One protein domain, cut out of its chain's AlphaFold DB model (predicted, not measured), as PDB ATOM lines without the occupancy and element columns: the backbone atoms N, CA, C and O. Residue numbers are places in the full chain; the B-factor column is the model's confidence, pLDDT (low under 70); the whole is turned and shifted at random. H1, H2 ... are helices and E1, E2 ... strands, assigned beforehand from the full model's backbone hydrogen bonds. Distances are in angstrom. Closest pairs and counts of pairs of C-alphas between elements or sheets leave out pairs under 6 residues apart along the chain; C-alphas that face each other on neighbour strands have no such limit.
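This is residues 10 to 150 of the 159 residues of an uncharacterized protein of Nitriliruptoraceae bacterium ZYF776 (UniProt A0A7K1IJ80). Helix H1 runs through the middle of a compact cluster: H3, H4, H5 and H7 pack round it, H2 crosses H3, H6 folds back from H5, and H7 from H6. A small hairpin, E1 and E2, packs by H1 and H3. The printed part has 141 residues, with seven named helices and two strands in the order H1 H2 H3 E1 E2 H4 H5 H6 H7, mostly helix; the sheet E1 - E2 is antiparallel. It is compact, radius of gyration of the C-alphas 14.0 A, spanning 39 by 30 by 28 A.

H1, residues 10 to 23, is the hub, touching six helices. H2, residues 29 to 36, touches H3, residues 42 to 59, about perpendicular at 84 degrees; the closest C-alphas, Ala 33 and Ala 45, are 5.0 A apart. E1, residues 64 to 66, and E2, residues 70 to 73, form an antiparallel hairpin, with N 65 and O 72 2.9 A apart, within hydrogen-bond range. H4, residues 79 to 96, touches H1 at a shallow tilt of 7 degrees, opposite ways; closest C-alphas Ala 21 and Val 83, 5.6 A. H5, residues 101 to 112, and H6, residues 116 to 123, form a helical hairpin, as do H6 and H7, residues 130 to 150. H1, H4 and H7 form an up and down bundle, each running against the one before. Every helix has each O i to N i+4 pair within hydrogen-bond range.

H1 begins at C-alpha 10 (28.624, 4.502, 44.271). H3 is 25.6 A long, H4 25.1 A and H7 30.3 A, ending at C-alpha 150 (57.668, -4.630, 19.122).

The farthest C-alphas, Glu 98 and Arg 150, are 42.9 A apart. The printed part has no cut and no long link. Its mean pLDDT is 74.7; 44 residues are under 70, among them 75 to 86.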
ATOM      1  N   THR A  10      28.345   3.417  45.209       66.06
ATOM      2  CA  THR A  10      28.624   4.502  44.271       66.06
ATOM      3  C   THR A  10      30.117   4.765  44.066       66.06
ATOM      4  O   THR A  10      30.557   4.891  42.925       66.06
ATOM      5  N   ARG A  11      30.925   4.751  45.132       70.56
ATOM      6  CA  ARG A  11      32.387   4.927  45.069       70.56
ATOM      7  C   ARG A  11      33.098   3.724  44.456       70.56
ATOM      8  O   ARG A  11      33.988   3.886  43.629       70.56
ATOM      9  N   ARG A  12      32.687   2.498  44.796       76.75
ATOM     10  CA  ARG A  12      33.248   1.296  44.148       76.75
ATOM     11  C   ARG A  12      32.802   1.174  42.692       76.75
ATOM     12  O   ARG A  12      33.601   0.774  41.856       76.75
ATOM     13  N   ALA A  13      31.576   1.585  42.361       77.44
ATOM     14  CA  ALA A  13      31.132   1.691  40.974       77.44
ATOM     15  C   ALA A  13      31.991   2.674  40.166       77.44
ATOM     16  O   ALA A  13      32.390   2.343  39.052       77.44
ATOM     17  N   ALA A  14      32.335   3.824  40.754       73.12
ATOM     18  CA  ALA A  14      33.248   4.805  40.169       73.12
ATOM     19  C   ALA A  14      34.635   4.227  39.854       73.12
ATOM     20  O   ALA A  14      35.178   4.420  38.767       73.12
ATOM     21  N   ALA A  15      35.193   3.484  40.802       77.94
ATOM     22  CA  ALA A  15      36.513   2.896  40.650       77.94
ATOM     23  C   ALA A  15      36.509   1.754  39.613       77.94
ATOM     24  O   ALA A  15      37.382   1.698  38.752       77.94
ATOM     25  N   VAL A  16      35.495   0.876  39.631       82.25
ATOM     26  CA  VAL A  16      35.358  -0.207  38.636       82.25
ATOM     27  C   VAL A  16      35.233   0.365  37.231       82.25
ATOM     28  O   VAL A  16      35.885  -0.121  36.309       82.25
ATOM     29  N   ILE A  17      34.421   1.412  37.061       75.38
ATOM     30  CA  ILE A  17      34.227   2.005  35.744       75.38
ATOM     31  C   ILE A  17      35.495   2.715  35.255       75.38
ATOM     32  O   ILE A  17      35.917   2.489  34.126       75.38
ATOM     33  N   GLY A  18      36.169   3.486  36.111       75.38
ATOM     34  CA  GLY A  18      37.432   4.135  35.758       75.38
ATOM     35  C   GLY A  18      38.528   3.136  35.378       75.38
ATOM     36  O   GLY A  18      39.233   3.338  34.394       75.38
ATOM     37  N   TYR A  19      38.613   2.005  36.080       80.88
ATOM     38  CA  TYR A  19      39.579   0.951  35.775       80.88
ATOM     39  C   TYR A  19      39.340   0.313  34.403       80.88
ATOM     40  O   TYR A  19      40.280   0.141  33.628       80.88
ATOM     41  N   LEU A  20      38.086  -0.002  34.065       80.88
ATOM     42  CA  LEU A  20      37.747  -0.555  32.748       80.88
ATOM     43  C   LEU A  20      38.026   0.450  31.621       80.88
ATOM     44  O   LEU A  20      38.475   0.050  30.552       80.88
ATOM     45  N   ALA A  21      37.819   1.747  31.877       77.25
ATOM     46  CA  ALA A  21      38.147   2.822  30.941       77.25
ATOM     47  C   ALA A  21      39.651   2.898  30.653       77.25
ATOM     48  O   ALA A  21      40.069   2.864  29.501       77.25
ATOM     49  N   VAL A  22      40.466   2.958  31.711       75.69
ATOM     50  CA  VAL A  22      41.924   3.074  31.583       75.69
ATOM     51  C   VAL A  22      42.508   1.819  30.947       75.69
ATOM     52  O   VAL A  22      43.319   1.904  30.031       75.69
ATOM     53  N   THR A  23      42.080   0.637  31.393       77.50
ATOM     54  CA  THR A  23      42.629  -0.619  30.873       77.50
ATOM     55  C   THR A  23      42.133  -0.957  29.473       77.50
ATOM     56  O   THR A  23      42.826  -1.684  28.766       77.50
ATOM     57  N   GLY A  24      40.936  -0.495  29.087       75.31
ATOM     58  CA  GLY A  24      40.286  -0.848  27.822       75.31
ATOM     59  C   GLY A  24      40.037  -2.351  27.652       75.31
ATOM     60  O   GLY A  24      39.800  -2.822  26.541       75.31
ATOM     61  N   ARG A  25      40.146  -3.135  28.733       77.44
ATOM     62  CA  ARG A  25      40.111  -4.600  28.704       77.44
ATOM     63  C   ARG A  25      38.784  -5.122  29.220       77.44
ATOM     64  O   ARG A  25      38.186  -4.581  30.148       77.44
ATOM     65  N   ARG A  26      38.362  -6.246  28.646       84.44
ATOM     66  CA  ARG A  26      37.326  -7.086  29.237       84.44
ATOM     67  C   ARG A  26      37.958  -7.881  30.375       84.44
ATOM     68  O   ARG A  26      38.881  -8.660  30.151       84.44
ATOM     69  N   GLU A  27      37.455  -7.682  31.582       87.56
ATOM     70  CA  GLU A  27      38.021  -8.233  32.807       87.56
ATOM     71  C   GLU A  27      37.066  -9.230  33.452       87.56
ATOM     72  O   GLU A  27      35.847  -9.035  33.487       87.56
ATOM     73  N   SER A  28      37.619 -10.332  33.962       90.81
ATOM     74  CA  SER A  28      36.795 -11.355  34.606       90.81
ATOM     75  C   SER A  28      36.165 -10.812  35.886       90.81
ATOM     76  O   SER A  28      36.776 -10.050  36.639       90.81
ATOM     77  N   ARG A  29      34.953 -11.269  36.192       90.19
ATOM     78  CA  ARG A  29      34.277 -10.906  37.437       90.19
ATOM     79  C   ARG A  29      35.058 -11.320  38.671       90.19
ATOM     80  O   ARG A  29      35.069 -10.582  39.644       90.19
ATOM     81  N   ASN A  30      35.715 -12.476  38.650       89.00
ATOM     82  CA  ASN A  30      36.531 -12.892  39.787       89.00
ATOM     83  C   ASN A  30      37.717 -11.945  39.988       89.00
ATOM     84  O   ASN A  30      37.958 -11.524  41.112       89.00
ATOM     85  N   ARG A  31      38.395 -11.544  38.906       89.19
ATOM     86  CA  ARG A  31      39.508 -10.592  38.978       89.19
ATOM     87  C   ARG A  31      39.062  -9.235  39.508       89.19
ATOM     88  O   ARG A  31      39.680  -8.730  40.434       89.19
ATOM     89  N   LEU A  32      37.956  -8.690  38.997       88.56
ATOM     90  CA  LEU A  32      37.386  -7.445  39.517       88.56
ATOM     91  C   LEU A  32      36.939  -7.592  40.982       88.56
ATOM     92  O   LEU A  32      37.166  -6.701  41.788       88.56
ATOM     93  N   ALA A  33      36.337  -8.716  41.368       89.38
ATOM     94  CA  ALA A  33      35.933  -8.939  42.753       89.38
ATOM     95  C   ALA A  33      37.145  -8.940  43.702       89.38
ATOM     96  O   ALA A  33      37.118  -8.249  44.714       89.38
ATOM     97  N   THR A  34      38.218  -9.652  43.351       87.69
ATOM     98  CA  THR A  34      39.452  -9.697  44.150       87.69
ATOM     99  C   THR A  34      40.169  -8.351  44.179       87.69
ATOM    100  O   THR A  34      40.594  -7.916  45.241       87.69
ATOM    101  N   LEU A  35      40.263  -7.668  43.036       84.38
ATOM    102  CA  LEU A  35      40.955  -6.385  42.926       84.38
ATOM    103  C   LEU A  35      40.260  -5.285  43.743       84.38
ATOM    104  O   LEU A  35      40.909  -4.510  44.431       84.38
ATOM    105  N   PHE A  36      38.927  -5.216  43.683       82.56
ATOM    106  CA  PHE A  36      38.160  -4.150  44.330       82.56
ATOM    107  C   PHE A  36      37.705  -4.485  45.757       82.56
ATOM    108  O   PHE A  36      37.243  -3.593  46.464       82.56
ATOM    109  N   TRP A  37      37.814  -5.735  46.202       86.50
ATOM    110  CA  TRP A  37      37.503  -6.139  47.576       86.50
ATOM    111  C   TRP A  37      38.527  -7.165  48.092       86.50
ATOM    112  O   TRP A  37      38.148  -8.309  48.346       86.50
ATOM    113  N   PRO A  38      39.805  -6.774  48.263       81.69
ATOM    114  CA  PRO A  38      40.869  -7.702  48.660       81.69
ATOM    115  C   PRO A  38      40.663  -8.290  50.064       81.69
ATOM    116  O   PRO A  38      41.014  -9.442  50.302       81.69
ATOM    117  N   ASP A  39      40.032  -7.534  50.967       82.31
ATOM    118  CA  ASP A  39      39.784  -7.951  52.356       82.31
ATOM    119  C   ASP A  39      38.487  -8.758  52.540       82.31
ATOM    120  O   ASP A  39      38.195  -9.234  53.637       82.31
ATOM    121  N   ALA A  40      37.659  -8.871  51.497       84.38
ATOM    122  CA  ALA A  40      36.405  -9.610  51.571       84.38
ATOM    123  C   ALA A  40      36.615 -11.073  51.180       84.38
ATOM    124  O   ALA A  40      37.380 -11.393  50.269       84.38
ATOM    125  N   ASP A  41      35.858 -11.976  51.802       90.19
ATOM    126  CA  ASP A  41      35.834 -13.359  51.341       90.19
ATOM    127  C   ASP A  41      35.301 -13.443  49.889       90.19
ATOM    128  O   ASP A  41      34.521 -12.585  49.446       90.19
ATOM    129  N   PRO A  42      35.658 -14.497  49.130       86.81
ATOM    130  CA  PRO A  42      35.312 -14.589  47.713       86.81
ATOM    131  C   PRO A  42      33.808 -14.522  47.418       86.81
ATOM    132  O   PRO A  42      33.412 -14.103  46.330       86.81
ATOM    133  N   SER A  43      32.951 -14.967  48.340       88.62
ATOM    134  CA  SER A  43      31.502 -14.929  48.137       88.62
ATOM    135  C   SER A  43      30.961 -13.507  48.294       88.62
ATOM    136  O   SER A  43      30.244 -13.026  47.410       88.62
ATOM    137  N   THR A  44      31.406 -12.800  49.334       85.75
ATOM    138  CA  THR A  44      31.068 -11.396  49.588       85.75
ATOM    139  C   THR A  44      31.596 -10.483  48.484       85.75
ATOM    140  O   THR A  44      30.848  -9.656  47.959       85.75
ATOM    141  N   ALA A  45      32.845 -10.673  48.049       87.44
ATOM    142  CA  ALA A  45      33.453  -9.890  46.972       87.44
ATOM    143  C   ALA A  45      32.649  -9.994  45.660       87.44
ATOM    144  O   ALA A  45      32.329  -8.984  45.026       87.44
ATOM    145  N   ARG A  46      32.234 -11.211  45.277       88.62
ATOM    146  CA  ARG A  46      31.383 -11.429  44.093       88.62
ATOM    147  C   ARG A  46      29.986 -10.832  44.257       88.62
ATOM    148  O   ARG A  46      29.445 -10.291  43.292       88.62
ATOM    149  N   GLY A  47      29.401 -10.923  45.454       87.44
ATOM    150  CA  GLY A  47      28.114 -10.301  45.775       87.44
ATOM    151  C   GLY A  47      28.158  -8.782  45.598       87.44
ATOM    152  O   GLY A  47      27.327  -8.216  44.884       87.44
ATOM    153  N   ASN A  48      29.188  -8.141  46.153       86.88
ATOM    154  CA  ASN A  48      29.416  -6.705  46.024       86.88
ATOM    155  C   ASN A  48      29.642  -6.295  44.566       86.88
ATOM    156  O   ASN A  48      29.002  -5.355  44.083       86.88
ATOM    157  N   LEU A  49      30.476  -7.040  43.831       89.31
ATOM    158  CA  LEU A  49      30.687  -6.785  42.410       89.31
ATOM    159  C   LEU A  49      29.383  -6.903  41.621       89.31
ATOM    160  O   LEU A  49      29.112  -6.065  40.767       89.31
ATOM    161  N   ARG A  50      28.548  -7.910  41.899       89.19
ATOM    162  CA  ARG A  50      27.256  -8.069  41.222       89.19
ATOM    163  C   ARG A  50      26.365  -6.846  41.432       89.19
ATOM    164  O   ARG A  50      25.793  -6.367  40.458       89.19
ATOM    165  N   VAL A  51      26.275  -6.321  42.655       85.69
ATOM    166  CA  VAL A  51      25.506  -5.096  42.949       85.69
ATOM    167  C   VAL A  51      26.064  -3.904  42.174       85.69
ATOM    168  O   VAL A  51      25.304  -3.186  41.521       85.69
ATOM    169  N   VAL A  52      27.387  -3.722  42.188       86.12
ATOM    170  CA  VAL A  52      28.062  -2.647  41.451       86.12
ATOM    171  C   VAL A  52      27.799  -2.758  39.951       86.12
ATOM    172  O   VAL A  52      27.329  -1.800  39.348       86.12
ATOM    173  N   VAL A  53      28.013  -3.925  39.347       86.06
ATOM    174  CA  VAL A  53      27.783  -4.156  37.915       86.06
ATOM    175  C   VAL A  53      26.312  -3.943  37.550       86.06
ATOM    176  O   VAL A  53      26.022  -3.340  36.520       86.06
ATOM    177  N   SER A  54      25.367  -4.371  38.391       84.31
ATOM    178  CA  SER A  54      23.940  -4.093  38.183       84.31
ATOM    179  C   SER A  54      23.626  -2.595  38.220       84.31
ATOM    180  O   SER A  54      22.859  -2.121  37.384       84.31
ATOM    181  N   ASN A  55      24.228  -1.832  39.138       80.06
ATOM    182  CA  ASN A  55      24.098  -0.371  39.167       80.06
ATOM    183  C   ASN A  55      24.686   0.264  37.906       80.06
ATOM    184  O   ASN A  55      24.024   1.067  37.256       80.06
ATOM    185  N   LEU A  56      25.892  -0.154  37.529       78.81
ATOM    186  CA  LEU A  56      26.592   0.345  36.357       78.81
ATOM    187  C   LEU A  56      25.802   0.087  35.065       78.81
ATOM    188  O   LEU A  56      25.633   1.011  34.279       78.81
ATOM    189  N   ARG A  57      25.221  -1.106  34.877       82.00
ATOM    190  CA  ARG A  57      24.356  -1.397  33.713       82.00
ATOM    191  C   ARG A  57      23.120  -0.500  33.647       82.00
ATOM    192  O   ARG A  57      22.679  -0.171  32.555       82.00
ATOM    193  N   ARG A  58      22.557  -0.099  34.792       78.19
ATOM    194  CA  ARG A  58      21.418   0.836  34.829       78.19
ATOM    195  C   ARG A  58      21.828   2.259  34.468       78.19
ATOM    196  O   ARG A  58      21.066   2.963  33.818       78.19
ATOM    197  N   CYS A  59      23.015   2.681  34.893       72.56
ATOM    198  CA  CYS A  59      23.530   4.013  34.595       72.56
ATOM    199  C   CYS A  59      24.087   4.131  33.165       72.56
ATOM    200  O   CYS A  59      24.041   5.223  32.596       72.56
ATOM    201  N   TYR A  60      24.600   3.029  32.604       71.81
ATOM    202  CA  TYR A  60      25.349   2.984  31.341       71.81
ATOM    203  C   TYR A  60      24.971   1.764  30.479       71.81
ATOM    204  O   TYR A  60      25.817   0.902  30.225       71.81
ATOM    205  N   PRO A  61      23.711   1.656  30.028       71.31
ATOM    206  CA  PRO A  61      23.240   0.481  29.295       71.31
ATOM    207  C   PRO A  61      24.015   0.222  27.993       71.31
ATOM    208  O   PRO A  61      24.254  -0.936  27.665       71.31
ATOM    209  N   ASP A  62      24.474   1.279  27.315       72.50
ATOM    210  CA  ASP A  62      25.131   1.194  25.997       72.50
ATOM    211  C   ASP A  62      26.664   1.243  26.057       72.50
ATOM    212  O   ASP A  62      27.326   1.295  25.024       72.50
ATOM    213  N   ALA A  63      27.235   1.323  27.260       70.69
ATOM    214  CA  ALA A  63      28.669   1.544  27.448       70.69
ATOM    215  C   ALA A  63      29.385   0.319  28.039       70.69
ATOM    216  O   ALA A  63      30.611   0.308  28.131       70.69
ATOM    217  N   LEU A  64      28.627  -0.690  28.480       77.94
ATOM    218  CA  LEU A  64      29.144  -1.867  29.163       77.94
ATOM    219  C   LEU A  64      28.680  -3.151  28.489       77.94
ATOM    220  O   LEU A  64      27.493  -3.486  28.486       77.94
ATOM    221  N   GLU A  65      29.647  -3.950  28.053       83.81
ATOM    222  CA  GLU A  65      29.425  -5.348  27.741       83.81
ATOM    223  C   GLU A  65      29.609  -6.194  28.990       83.81
ATOM    224  O   GLU A  65      30.677  -6.270  29.596       83.81
ATOM    225  N   VAL A  66      28.532  -6.859  29.380       85.31
ATOM    226  CA  VAL A  66      28.511  -7.659  30.595       85.31
ATOM    227  C   VAL A  66      27.882  -9.006  30.283       85.31
ATOM    228  O   VAL A  66      26.662  -9.103  30.105       85.31
ATOM    229  N   ASP A  67      28.713 -10.046  30.280       83.75
ATOM    230  CA  ASP A  67      28.278 -11.441  30.165       83.75
ATOM    231  C   ASP A  67      28.167 -12.081  31.566       83.75
ATOM    232  O   ASP A  67      27.929 -11.365  32.544       83.75
ATOM    233  N   ARG A  68      28.265 -13.411  31.684       79.44
ATOM    234  CA  ARG A  68      28.236 -14.133  32.970       79.44
ATOM    235  C   ARG A  68      29.599 -14.174  33.689       79.44
ATOM    236  O   ARG A  68      29.628 -14.210  34.915       79.44
ATOM    237  N   ASP A  69      30.701 -14.107  32.949       86.25
ATOM    238  CA  ASP A  69      32.076 -14.365  33.391       86.25
ATOM    239  C   ASP A  69      32.931 -13.084  33.444       86.25
ATOM    240  O   ASP A  69      33.856 -12.985  34.251       86.25
ATOM    241  N   ALA A  70      32.596 -12.064  32.655       87.75
ATOM    242  CA  ALA A  70      33.407 -10.880  32.428       87.75
ATOM    243  C   ALA A  70      32.580  -9.598  32.218       87.75
ATOM    244  O   ALA A  70      31.375  -9.614  31.933       87.75
ATOM    245  N   VAL A  71      33.260  -8.475  32.419       88.31
ATOM    246  CA  VAL A  71      32.756  -7.105  32.310       88.31
ATOM    247  C   VAL A  71      33.760  -6.329  31.464       88.31
ATOM    248  O   VAL A  71      34.957  -6.389  31.723       88.31
ATOM    249  N   GLY A  72      33.291  -5.613  30.453       84.50
ATOM    250  CA  GLY A  72      34.121  -4.782  29.590       84.50
ATOM    251  C   GLY A  72      33.329  -3.626  29.002       84.50
ATOM    252  O   GLY A  72      32.151  -3.440  29.316       84.50
ATOM    253  N   LEU A  73      33.988  -2.848  28.151       78.75
ATOM    254  CA  LEU A  73      33.367  -1.746  27.417       78.75
ATOM    255  C   LEU A  73      32.751  -2.264  26.115       78.75
ATOM    256  O   LEU A  73      33.257  -3.227  25.539       78.75
ATOM    257  N   THR A  74      31.658  -1.645  25.668       74.50
ATOM    258  CA  THR A  74      31.035  -1.964  24.376       74.50
ATOM    259  C   THR A  74      31.843  -1.344  23.230       74.50
ATOM    260  O   THR A  74      31.933  -0.123  23.160       74.50
ATOM    261  N   ASP A  75      32.358  -2.208  22.346       62.88
ATOM    262  CA  ASP A  75      33.088  -1.951  21.086       62.88
ATOM    263  C   ASP A  75      34.516  -1.332  21.187       62.88
ATOM    264  O   ASP A  75      34.688  -0.248  21.736       62.88
ATOM    265  N   PRO A  76      35.567  -2.012  20.664       51.88
ATOM    266  CA  PRO A  76      36.935  -1.491  20.565       51.88
ATOM    267  C   PRO A  76      37.315  -0.859  19.205       51.88
ATOM    268  O   PRO A  76      38.506  -0.600  18.983       51.88
ATOM    269  N   VAL A  77      36.388  -0.622  18.264       38.25
ATOM    270  CA  VAL A  77      36.723  -0.037  16.944       38.25
ATOM    271  C   VAL A  77      36.897   1.489  17.030       38.25
ATOM    272  O   VAL A  77      36.135   2.277  16.477       38.25
ATOM    273  N   GLY A  78      37.971   1.892  17.711       50.59
ATOM    274  CA  GLY A  78      38.325   3.290  17.959       50.59
ATOM    275  C   GLY A  78      38.705   3.566  19.412       50.59
ATOM    276  O   GLY A  78      38.299   4.594  19.943       50.59
ATOM    277  N   ALA A  79      39.483   2.672  20.039       53.12
ATOM    278  CA  ALA A  79      39.758   2.625  21.482       53.12
ATOM    279  C   ALA A  79      39.929   3.992  22.190       53.12
ATOM    280  O   ALA A  79      39.339   4.187  23.245       53.12
ATOM    281  N   ASP A  80      40.630   4.971  21.611       55.22
ATOM    282  CA  ASP A  80      40.785   6.300  22.231       55.22
ATOM    283  C   ASP A  80      39.486   7.136  22.224       55.22
ATOM    284  O   ASP A  80      39.147   7.795  23.212       55.22
ATOM    285  N   ALA A  81      38.732   7.107  21.120       54.06
ATOM    286  CA  ALA A  81      37.449   7.801  20.994       54.06
ATOM    287  C   ALA A  81      36.367   7.136  21.862       54.06
ATOM    288  O   ALA A  81      35.536   7.828  22.464       54.06
ATOM    289  N   ASP A  82      36.425   5.812  21.986       62.62
ATOM    290  CA  ASP A  82      35.512   5.029  22.815       62.62
ATOM    291  C   ASP A  82      35.813   5.191  24.304       62.62
ATOM    292  O   ASP A  82      34.887   5.364  25.095       62.62
ATOM    293  N   VAL A  83      37.087   5.274  24.697       66.44
ATOM    294  CA  VAL A  83      37.485   5.590  26.076       66.44
ATOM    295  C   VAL A  83      37.062   6.999  26.456       66.44
ATOM    296  O   VAL A  83      36.516   7.184  27.540       66.44
ATOM    297  N   ALA A  84      37.211   7.991  25.574       68.50
ATOM    298  CA  ALA A  84      36.707   9.338  25.839       68.50
ATOM    299  C   ALA A  84      35.170   9.361  25.953       68.50
ATOM    300  O   ALA A  84      34.613   9.978  26.867       68.50
ATOM    301  N   ARG A  85      34.455   8.658  25.064       68.88
ATOM    302  CA  ARG A  85      32.989   8.509  25.125       68.88
ATOM    303  C   ARG A  85      32.553   7.831  26.424       68.88
ATOM    304  O   ARG A  85      31.585   8.274  27.050       68.88
ATOM    305  N   PHE A  86      33.271   6.795  26.829       65.75
ATOM    306  CA  PHE A  86      33.017   6.028  28.032       65.75
ATOM    307  C   PHE A  86      33.359   6.809  29.297       65.75
ATOM    308  O   PHE A  86      32.548   6.842  30.212       65.75
ATOM    309  N   ALA A  87      34.484   7.517  29.344       70.94
ATOM    310  CA  ALA A  87      34.859   8.371  30.463       70.94
ATOM    311  C   ALA A  87      33.847   9.508  30.653       70.94
ATOM    312  O   ALA A  87      33.449   9.790  31.780       70.94
ATOM    313  N   ARG A  88      33.332  10.089  29.558       71.75
ATOM    314  CA  ARG A  88      32.213  11.050  29.600       71.75
ATOM    315  C   ARG A  88      30.917  10.407  30.079       71.75
ATOM    316  O   ARG A  88      30.125  11.050  30.763       71.75
ATOM    317  N   ALA A  89      30.647   9.160  29.690       66.75
ATOM    318  CA  ALA A  89      29.509   8.421  30.222       66.75
ATOM    319  C   ALA A  89      29.685   8.212  31.729       66.75
ATOM    320  O   ALA A  89      28.807   8.628  32.475       66.75
ATOM    321  N   ALA A  90      30.836   7.701  32.164       66.62
ATOM    322  CA  ALA A  90      31.208   7.516  33.557       66.62
ATOM    323  C   ALA A  90      31.061   8.814  34.356       66.62
ATOM    324  O   ALA A  90      30.377   8.814  35.367       66.62
ATOM    325  N   GLU A  91      31.581   9.942  33.877       68.81
ATOM    326  CA  GLU A  91      31.409  11.248  34.521       68.81
ATOM    327  C   GLU A  91      29.929  11.607  34.722       68.81
ATOM    328  O   GLU A  91      29.519  11.987  35.820       68.81
ATOM    329  N   ARG A  92      29.083  11.395  33.704       69.38
ATOM    330  CA  ARG A  92      27.636  11.647  33.818       69.38
ATOM    331  C   ARG A  92      26.958  10.775  34.867       69.38
ATOM    332  O   ARG A  92      26.002  11.229  35.488       69.38
ATOM    333  N   GLY A  93      27.365   9.521  35.046       64.38
ATOM    334  CA  GLY A  93      26.762   8.695  36.092       64.38
ATOM    335  C   GLY A  93      27.440   8.850  37.451       64.38
ATOM    336  O   GLY A  93      26.739   8.729  38.443       64.38
ATOM    337  N   LEU A  94      28.718   9.235  37.532       67.50
ATOM    338  CA  LEU A  94      29.333   9.732  38.770       67.50
ATOM    339  C   LEU A  94      28.550  10.928  39.307       67.50
ATOM    340  O   LEU A  94      28.165  10.923  40.472       67.50
ATOM    341  N   ALA A  95      28.205  11.875  38.431       69.69
ATOM    342  CA  ALA A  95      27.352  13.006  38.778       69.69
ATOM    343  C   ALA A  95      25.969  12.563  39.297       69.69
ATOM    344  O   ALA A  95      25.492  13.096  40.290       69.69
ATOM    345  N   ARG A  96      25.342  11.541  38.688       70.44
ATOM    346  CA  ARG A  96      24.065  10.967  39.178       70.44
ATOM    347  C   ARG A  96      24.186  10.243  40.515       70.44
ATOM    348  O   ARG A  96      23.192  10.098  41.215       70.44
ATOM    349  N   LEU A  97      25.370   9.727  40.816       65.75
ATOM    350  CA  LEU A  97      25.683   9.028  42.055       65.75
ATOM    351  C   LEU A  97      26.248   9.972  43.128       65.75
ATOM    352  O   LEU A  97      26.660   9.488  44.181       65.75
ATOM    353  N   GLU A  98      26.293  11.279  42.845       75.75
ATOM    354  CA  GLU A  98      26.862  12.323  43.705       75.75
ATOM    355  C   GLU A  98      28.322  12.044  44.107       75.75
ATOM    356  O   GLU A  98      28.783  12.419  45.183       75.75
ATOM    357  N   VAL A  99      29.075  11.379  43.225       70.38
ATOM    358  CA  VAL A  99      30.502  11.101  43.413       70.38
ATOM    359  C   VAL A  99      31.312  12.122  42.628       70.38
ATOM    360  O   VAL A  99      31.208  12.206  41.402       70.38
ATOM    361  N   ALA A 100      32.156  12.884  43.322       73.56
ATOM    362  CA  ALA A 100      33.073  13.805  42.665       73.56
ATOM    363  C   ALA A 100      34.146  13.026  41.874       73.56
ATOM    364  O   ALA A 100      34.699  12.055  42.401       73.56
ATOM    365  N   PRO A 101      34.528  13.464  40.660       67.81
ATOM    366  CA  PRO A 101      35.564  12.790  39.874       67.81
ATOM    367  C   PRO A 101      36.900  12.625  40.616       67.81
ATOM    368  O   PRO A 101      37.542  11.589  40.500       67.81
ATOM    369  N   ALA A 102      37.277  13.582  41.470       71.25
ATOM    370  CA  ALA A 102      38.484  13.484  42.297       71.25
ATOM    371  C   ALA A 102      38.440  12.333  43.325       71.25
ATOM    372  O   ALA A 102      39.480  11.764  43.655       71.25
ATOM    373  N   GLU A 103      37.256  11.964  43.831       71.69
ATOM    374  CA  GLU A 103      37.111  10.779  44.688       71.69
ATOM    375  C   GLU A 103      37.295   9.487  43.887       71.69
ATOM    376  O   GLU A 103      37.901   8.540  44.385       71.69
ATOM    377  N   ALA A 104      36.817   9.461  42.638       68.75
ATOM    378  CA  ALA A 104      37.025   8.336  41.733       68.75
ATOM    379  C   ALA A 104      38.516   8.160  41.398       68.75
ATOM    380  O   ALA A 104      39.023   7.043  41.482       68.75
ATOM    381  N   THR A 105      39.230   9.258  41.111       69.44
ATOM    382  CA  THR A 105      40.686   9.248  40.885       69.44
ATOM    383  C   THR A 105      41.440   8.709  42.089       69.44
ATOM    384  O   THR A 105      42.235   7.791  41.930       69.44
ATOM    385  N   ARG A 106      41.152   9.202  43.300       73.94
ATOM    386  CA  ARG A 106      41.838   8.737  44.515       73.94
ATOM    387  C   ARG A 106      41.676   7.231  44.728       73.94
ATOM    388  O   ARG A 106      42.636   6.554  45.063       73.94
ATOM    389  N   HIS A 107      40.482   6.690  44.491       71.75
ATOM    390  CA  HIS A 107      40.263   5.246  44.593       71.75
ATOM    391  C   HIS A 107      40.996   4.446  43.511       71.75
ATOM    392  O   HIS A 107      41.438   3.332  43.780       71.75
ATOM    393  N   LEU A 108      41.123   4.985  42.296       71.81
ATOM    394  CA  LEU A 108      41.962   4.358  41.278       71.81
ATOM    395  C   LEU A 108      43.437   4.378  41.673       71.81
ATOM    396  O   LEU A 108      44.114   3.381  41.470       71.81
ATOM    397  N   GLU A 109      43.925   5.473  42.253       74.38
ATOM    398  CA  GLU A 109      45.303   5.581  42.743       74.38
ATOM    399  C   GLU A 109      45.580   4.614  43.901       74.38
ATOM    400  O   GLU A 109      46.625   3.971  43.919       74.38
ATOM    401  N   GLU A 110      44.629   4.448  44.826       74.94
ATOM    402  CA  GLU A 110      44.702   3.443  45.894       74.94
ATOM    403  C   GLU A 110      44.801   2.020  45.325       74.94
ATOM    404  O   GLU A 110      45.621   1.237  45.786       74.94
ATOM    405  N   LEU A 111      44.019   1.692  44.291       68.69
ATOM    406  CA  LEU A 111      44.110   0.401  43.593       68.69
ATOM    407  C   LEU A 111      45.413   0.250  42.802       68.69
ATOM    408  O   LEU A 111      45.943  -0.850  42.669       68.69
ATOM    409  N   ALA A 112      45.919   1.349  42.252       70.00
ATOM    410  CA  ALA A 112      47.140   1.377  41.467       70.00
ATOM    411  C   ALA A 112      48.401   1.180  42.316       70.00
ATOM    412  O   ALA A 112      49.437   0.817  41.768       70.00
ATOM    413  N   ALA A 113      48.325   1.354  43.639       74.00
ATOM    414  CA  ALA A 113      49.424   1.009  44.540       74.00
ATOM    415  C   ALA A 113      49.883  -0.454  44.364       74.00
ATOM    416  O   ALA A 113      51.073  -0.736  44.494       74.00
ATOM    417  N   ASP A 114      48.962  -1.345  43.979       68.62
ATOM    418  CA  ASP A 114      49.221  -2.767  43.731       68.62
ATOM    419  C   ASP A 114      49.406  -3.113  42.234       68.62
ATOM    420  O   ASP A 114      49.711  -4.257  41.890       68.62
ATOM    421  N   ASP A 115      49.251  -2.139  41.327       69.81
ATOM    422  CA  ASP A 115      49.424  -2.296  39.874       69.81
ATOM    423  C   ASP A 115      50.306  -1.157  39.314       69.81
ATOM    424  O   ASP A 115      49.801  -0.093  38.938       69.81
ATOM    425  N   PRO A 116      51.635  -1.366  39.206       71.00
ATOM    426  CA  PRO A 116      52.573  -0.343  38.741       71.00
ATOM    427  C   PRO A 116      52.264   0.184  37.336       71.00
ATOM    428  O   PRO A 116      52.551   1.340  37.026       71.00
ATOM    429  N   ALA A 117      51.674  -0.649  36.474       66.88
ATOM    430  CA  ALA A 117      51.321  -0.250  35.118       66.88
ATOM    431  C   ALA A 117      50.120   0.704  35.115       66.88
ATOM    432  O   ALA A 117      50.090   1.646  34.315       66.88
ATOM    433  N   LEU A 118      49.166   0.482  36.025       69.69
ATOM    434  CA  LEU A 118      48.061   1.396  36.293       69.69
ATOM    435  C   LEU A 118      48.548   2.678  36.988       69.69
ATOM    436  O   LEU A 118      48.111   3.763  36.613       69.69
ATOM    437  N   ALA A 119      49.481   2.585  37.940       74.19
ATOM    438  CA  ALA A 119      50.007   3.752  38.657       74.19
ATOM    439  C   ALA A 119      50.731   4.720  37.719       74.19
ATOM    440  O   ALA A 119      50.492   5.928  37.760       74.19
ATOM    441  N   ASP A 120      51.571   4.181  36.837       69.00
ATOM    442  CA  ASP A 120      52.277   4.953  35.817       69.00
ATOM    443  C   ASP A 120      51.316   5.547  34.774       69.00
ATOM    444  O   ASP A 120      51.469   6.691  34.355       69.00
ATOM    445  N   ALA A 121      50.263   4.814  34.394       68.56
ATOM    446  CA  ALA A 121      49.216   5.328  33.506       68.56
ATOM    447  C   ALA A 121      48.472   6.526  34.122       68.56
ATOM    448  O   ALA A 121      48.302   7.557  33.474       68.56
ATOM    449  N   LEU A 122      48.057   6.418  35.386       69.88
ATOM    450  CA  LEU A 122      47.344   7.488  36.090       69.88
ATOM    451  C   LEU A 122      48.239   8.709  36.355       69.88
ATOM    452  O   LEU A 122      47.738   9.831  36.445       69.88
ATOM    453  N   ALA A 123      49.559   8.517  36.435       72.69
ATOM    454  CA  ALA A 123      50.513   9.585  36.706       72.69
ATOM    455  C   ALA A 123      50.520  10.696  35.643       72.69
ATOM    456  O   ALA A 123      50.662  11.865  36.008       72.69
ATOM    457  N   GLY A 124      50.327  10.347  34.366       67.50
ATOM    458  CA  GLY A 124      50.313  11.300  33.249       67.50
ATOM    459  C   GLY A 124      49.081  12.213  33.209       67.50
ATOM    460  O   GLY A 124      49.140  13.299  32.639       67.50
ATOM    461  N   GLY A 125      47.980  11.810  33.854       65.94
ATOM    462  CA  GLY A 125      46.689  12.502  33.788       65.94
ATOM    463  C   GLY A 125      46.321  13.345  35.012       65.94
ATOM    464  O   GLY A 125      45.267  13.972  35.011       65.94
ATOM    465  N   ARG A 126      47.151  13.390  36.065       67.44
ATOM    466  CA  ARG A 126      46.780  13.968  37.381       67.44
ATOM    467  C   ARG A 126      46.339  15.439  37.372       67.44
ATOM    468  O   ARG A 126      45.622  15.850  38.278       67.44
ATOM    469  N   ALA A 127      46.768  16.227  36.387       68.31
ATOM    470  CA  ALA A 127      46.395  17.639  36.243       68.31
ATOM    471  C   ALA A 127      45.239  17.873  35.251       68.31
ATOM    472  O   ALA A 127      44.836  19.016  35.035       68.31
ATOM    473  N   LEU A 128      44.730  16.813  34.622       68.19
ATOM    474  CA  LEU A 128      43.713  16.893  33.583       68.19
ATOM    475  C   LEU A 128      42.301  16.714  34.164       68.19
ATOM    476  O   LEU A 128      42.125  16.039  35.185       68.19
ATOM    477  N   PRO A 129      41.266  17.266  33.504       72.06
ATOM    478  CA  PRO A 129      39.886  16.862  33.750       72.06
ATOM    479  C   PRO A 129      39.749  15.337  33.654       72.06
ATOM    480  O   PRO A 129      40.402  14.711  32.827       72.06
ATOM    481  N   TRP A 130      38.885  14.730  34.473       69.94
ATOM    482  CA  TRP A 130      38.761  13.267  34.602       69.94
ATOM    483  C   TRP A 130      38.690  12.514  33.266       69.94
ATOM    484  O   TRP A 130      39.355  11.496  33.097       69.94
ATOM    485  N   VAL A 131      37.917  13.025  32.305       70.56
ATOM    486  CA  VAL A 131      37.794  12.427  30.966       70.56
ATOM    487  C   VAL A 131      39.138  12.379  30.244       70.56
ATOM    488  O   VAL A 131      39.504  11.342  29.694       70.56
ATOM    489  N   ASP A 132      39.873  13.485  30.276       74.50
ATOM    490  CA  ASP A 132      41.164  13.625  29.609       74.50
ATOM    491  C   ASP A 132      42.252  12.846  30.359       74.50
ATOM    492  O   ASP A 132      43.094  12.212  29.733       74.50
ATOM    493  N   ALA A 133      42.182  12.800  31.694       73.88
ATOM    494  CA  ALA A 133      43.061  11.990  32.534       73.88
ATOM    495  C   ALA A 133      42.919  10.489  32.234       73.88
ATOM    496  O   ALA A 133      43.915   9.783  32.092       73.88
ATOM    497  N   VAL A 134      41.680  10.004  32.104       72.44
ATOM    498  CA  VAL A 134      41.381   8.605  31.768       72.44
ATOM    499  C   VAL A 134      41.818   8.271  30.340       72.44
ATOM    500  O   VAL A 134      42.394   7.206  30.118       72.44
ATOM    501  N   ALA A 135      41.593   9.175  29.381       73.12
ATOM    502  CA  ALA A 135      42.039   8.995  28.000       73.12
ATOM    503  C   ALA A 135      43.574   8.993  27.877       73.12
ATOM    504  O   ALA A 135      44.138   8.182  27.143       73.12
ATOM    505  N   GLU A 136      44.264   9.864  28.614       75.56
ATOM    506  CA  GLU A 136      45.728   9.904  28.658       75.56
ATOM    507  C   GLU A 136      46.309   8.636  29.295       75.56
ATOM    508  O   GLU A 136      47.202   8.006  28.726       75.56
ATOM    509  N   ALA A 137      45.740   8.198  30.421       75.88
ATOM    510  CA  ALA A 137      46.147   6.967  31.088       75.88
ATOM    511  C   ALA A 137      45.962   5.734  30.187       75.88
ATOM    512  O   ALA A 137      46.847   4.877  30.115       75.88
ATOM    513  N   HIS A 138      44.844   5.664  29.459       77.69
ATOM    514  CA  HIS A 138      44.601   4.613  28.477       77.69
ATOM    515  C   HIS A 138      45.678   4.589  27.387       77.69
ATOM    516  O   HIS A 138      46.316   3.553  27.168       77.69
ATOM    517  N   ARG A 139      45.939   5.736  26.744       74.50
ATOM    518  CA  ARG A 139      46.972   5.848  25.703       74.50
ATOM    519  C   ARG A 139      48.338   5.405  26.213       74.50
ATOM    520  O   ARG A 139      48.944   4.524  25.606       74.50
ATOM    521  N   GLY A 140      48.766   5.908  27.372       75.50
ATOM    522  CA  GLY A 140      50.047   5.536  27.976       75.50
ATOM    523  C   GLY A 140      50.181   4.027  28.224       75.50
ATOM    524  O   GLY A 140      51.205   3.423  27.892       75.50
ATOM    525  N   LEU A 141      49.133   3.375  28.743       73.69
ATOM    526  CA  LEU A 141      49.138   1.927  28.988       73.69
ATOM    527  C   LEU A 141      49.220   1.108  27.684       73.69
ATOM    528  O   LEU A 141      49.922   0.088  27.616       73.69
ATOM    529  N   HIS A 142      48.528   1.552  26.634       75.12
ATOM    530  CA  HIS A 142      48.497   0.862  25.346       75.12
ATOM    531  C   HIS A 142      49.745   1.105  24.484       75.12
ATOM    532  O   HIS A 142      50.196   0.192  23.789       75.12
ATOM    533  N   GLU A 143      50.353   2.288  24.541       76.44
ATOM    534  CA  GLU A 143      51.625   2.571  23.867       76.44
ATOM    535  C   GLU A 143      52.759   1.716  24.431       76.44
ATOM    536  O   GLU A 143      53.506   1.100  23.668       76.44
ATOM    537  N   ARG A 144      52.832   1.572  25.759       71.25
ATOM    538  CA  ARG A 144      53.827   0.712  26.419       71.25
ATOM    539  C   ARG A 144      53.671  -0.754  26.044       71.25
ATOM    540  O   ARG A 144      54.656  -1.416  25.728       71.25
ATOM    541  N   THR A 145      52.442  -1.268  26.047       68.25
ATOM    542  CA  THR A 145      52.190  -2.669  25.677       68.25
ATOM    543  C   THR A 145      52.497  -2.940  24.201       68.25
ATOM    544  O   THR A 145      53.071  -3.983  23.886       68.25
ATOM    545  N   ARG A 146      52.221  -1.992  23.291       68.19
ATOM    546  CA  ARG A 146      52.622  -2.087  21.872       68.19
ATOM    547  C   ARG A 146      54.135  -1.949  21.667       68.19
ATOM    548  O   ARG A 146      54.697  -2.664  20.836       68.19
ATOM    549  N   GLY A 147      54.794  -1.063  22.411       63.59
ATOM    550  CA  GLY A 147      56.247  -0.878  22.380       63.59
ATOM    551  C   GLY A 147      57.000  -2.108  22.890       63.59
ATOM    552  O   GLY A 147      57.937  -2.566  22.238       63.59
ATOM    553  N   ALA A 148      56.528  -2.708  23.987       61.22
ATOM    554  CA  ALA A 148      57.074  -3.948  24.535       61.22
ATOM    555  C   ALA A 148      56.929  -5.128  23.557       61.22
ATOM    556  O   ALA A 148      57.892  -5.858  23.338       61.22
ATOM    557  N   ALA A 149      55.767  -5.273  22.904       59.62
ATOM    558  CA  ALA A 149      55.545  -6.316  21.899       59.62
ATOM    559  C   ALA A 149      56.431  -6.146  20.647       59.62
ATOM    560  O   ALA A 149      56.882  -7.139  20.075       59.62
ATOM    561  N   ARG A 150      56.728  -4.903  20.227       58.72
ATOM    562  CA  ARG A 150      57.668  -4.630  19.122       58.72
ATOM    563  C   ARG A 150      59.120  -4.930  19.494       58.72
ATOM    564  O   ARG A 150      59.838  -5.465  18.657       58.72
TER     565      ARG A 150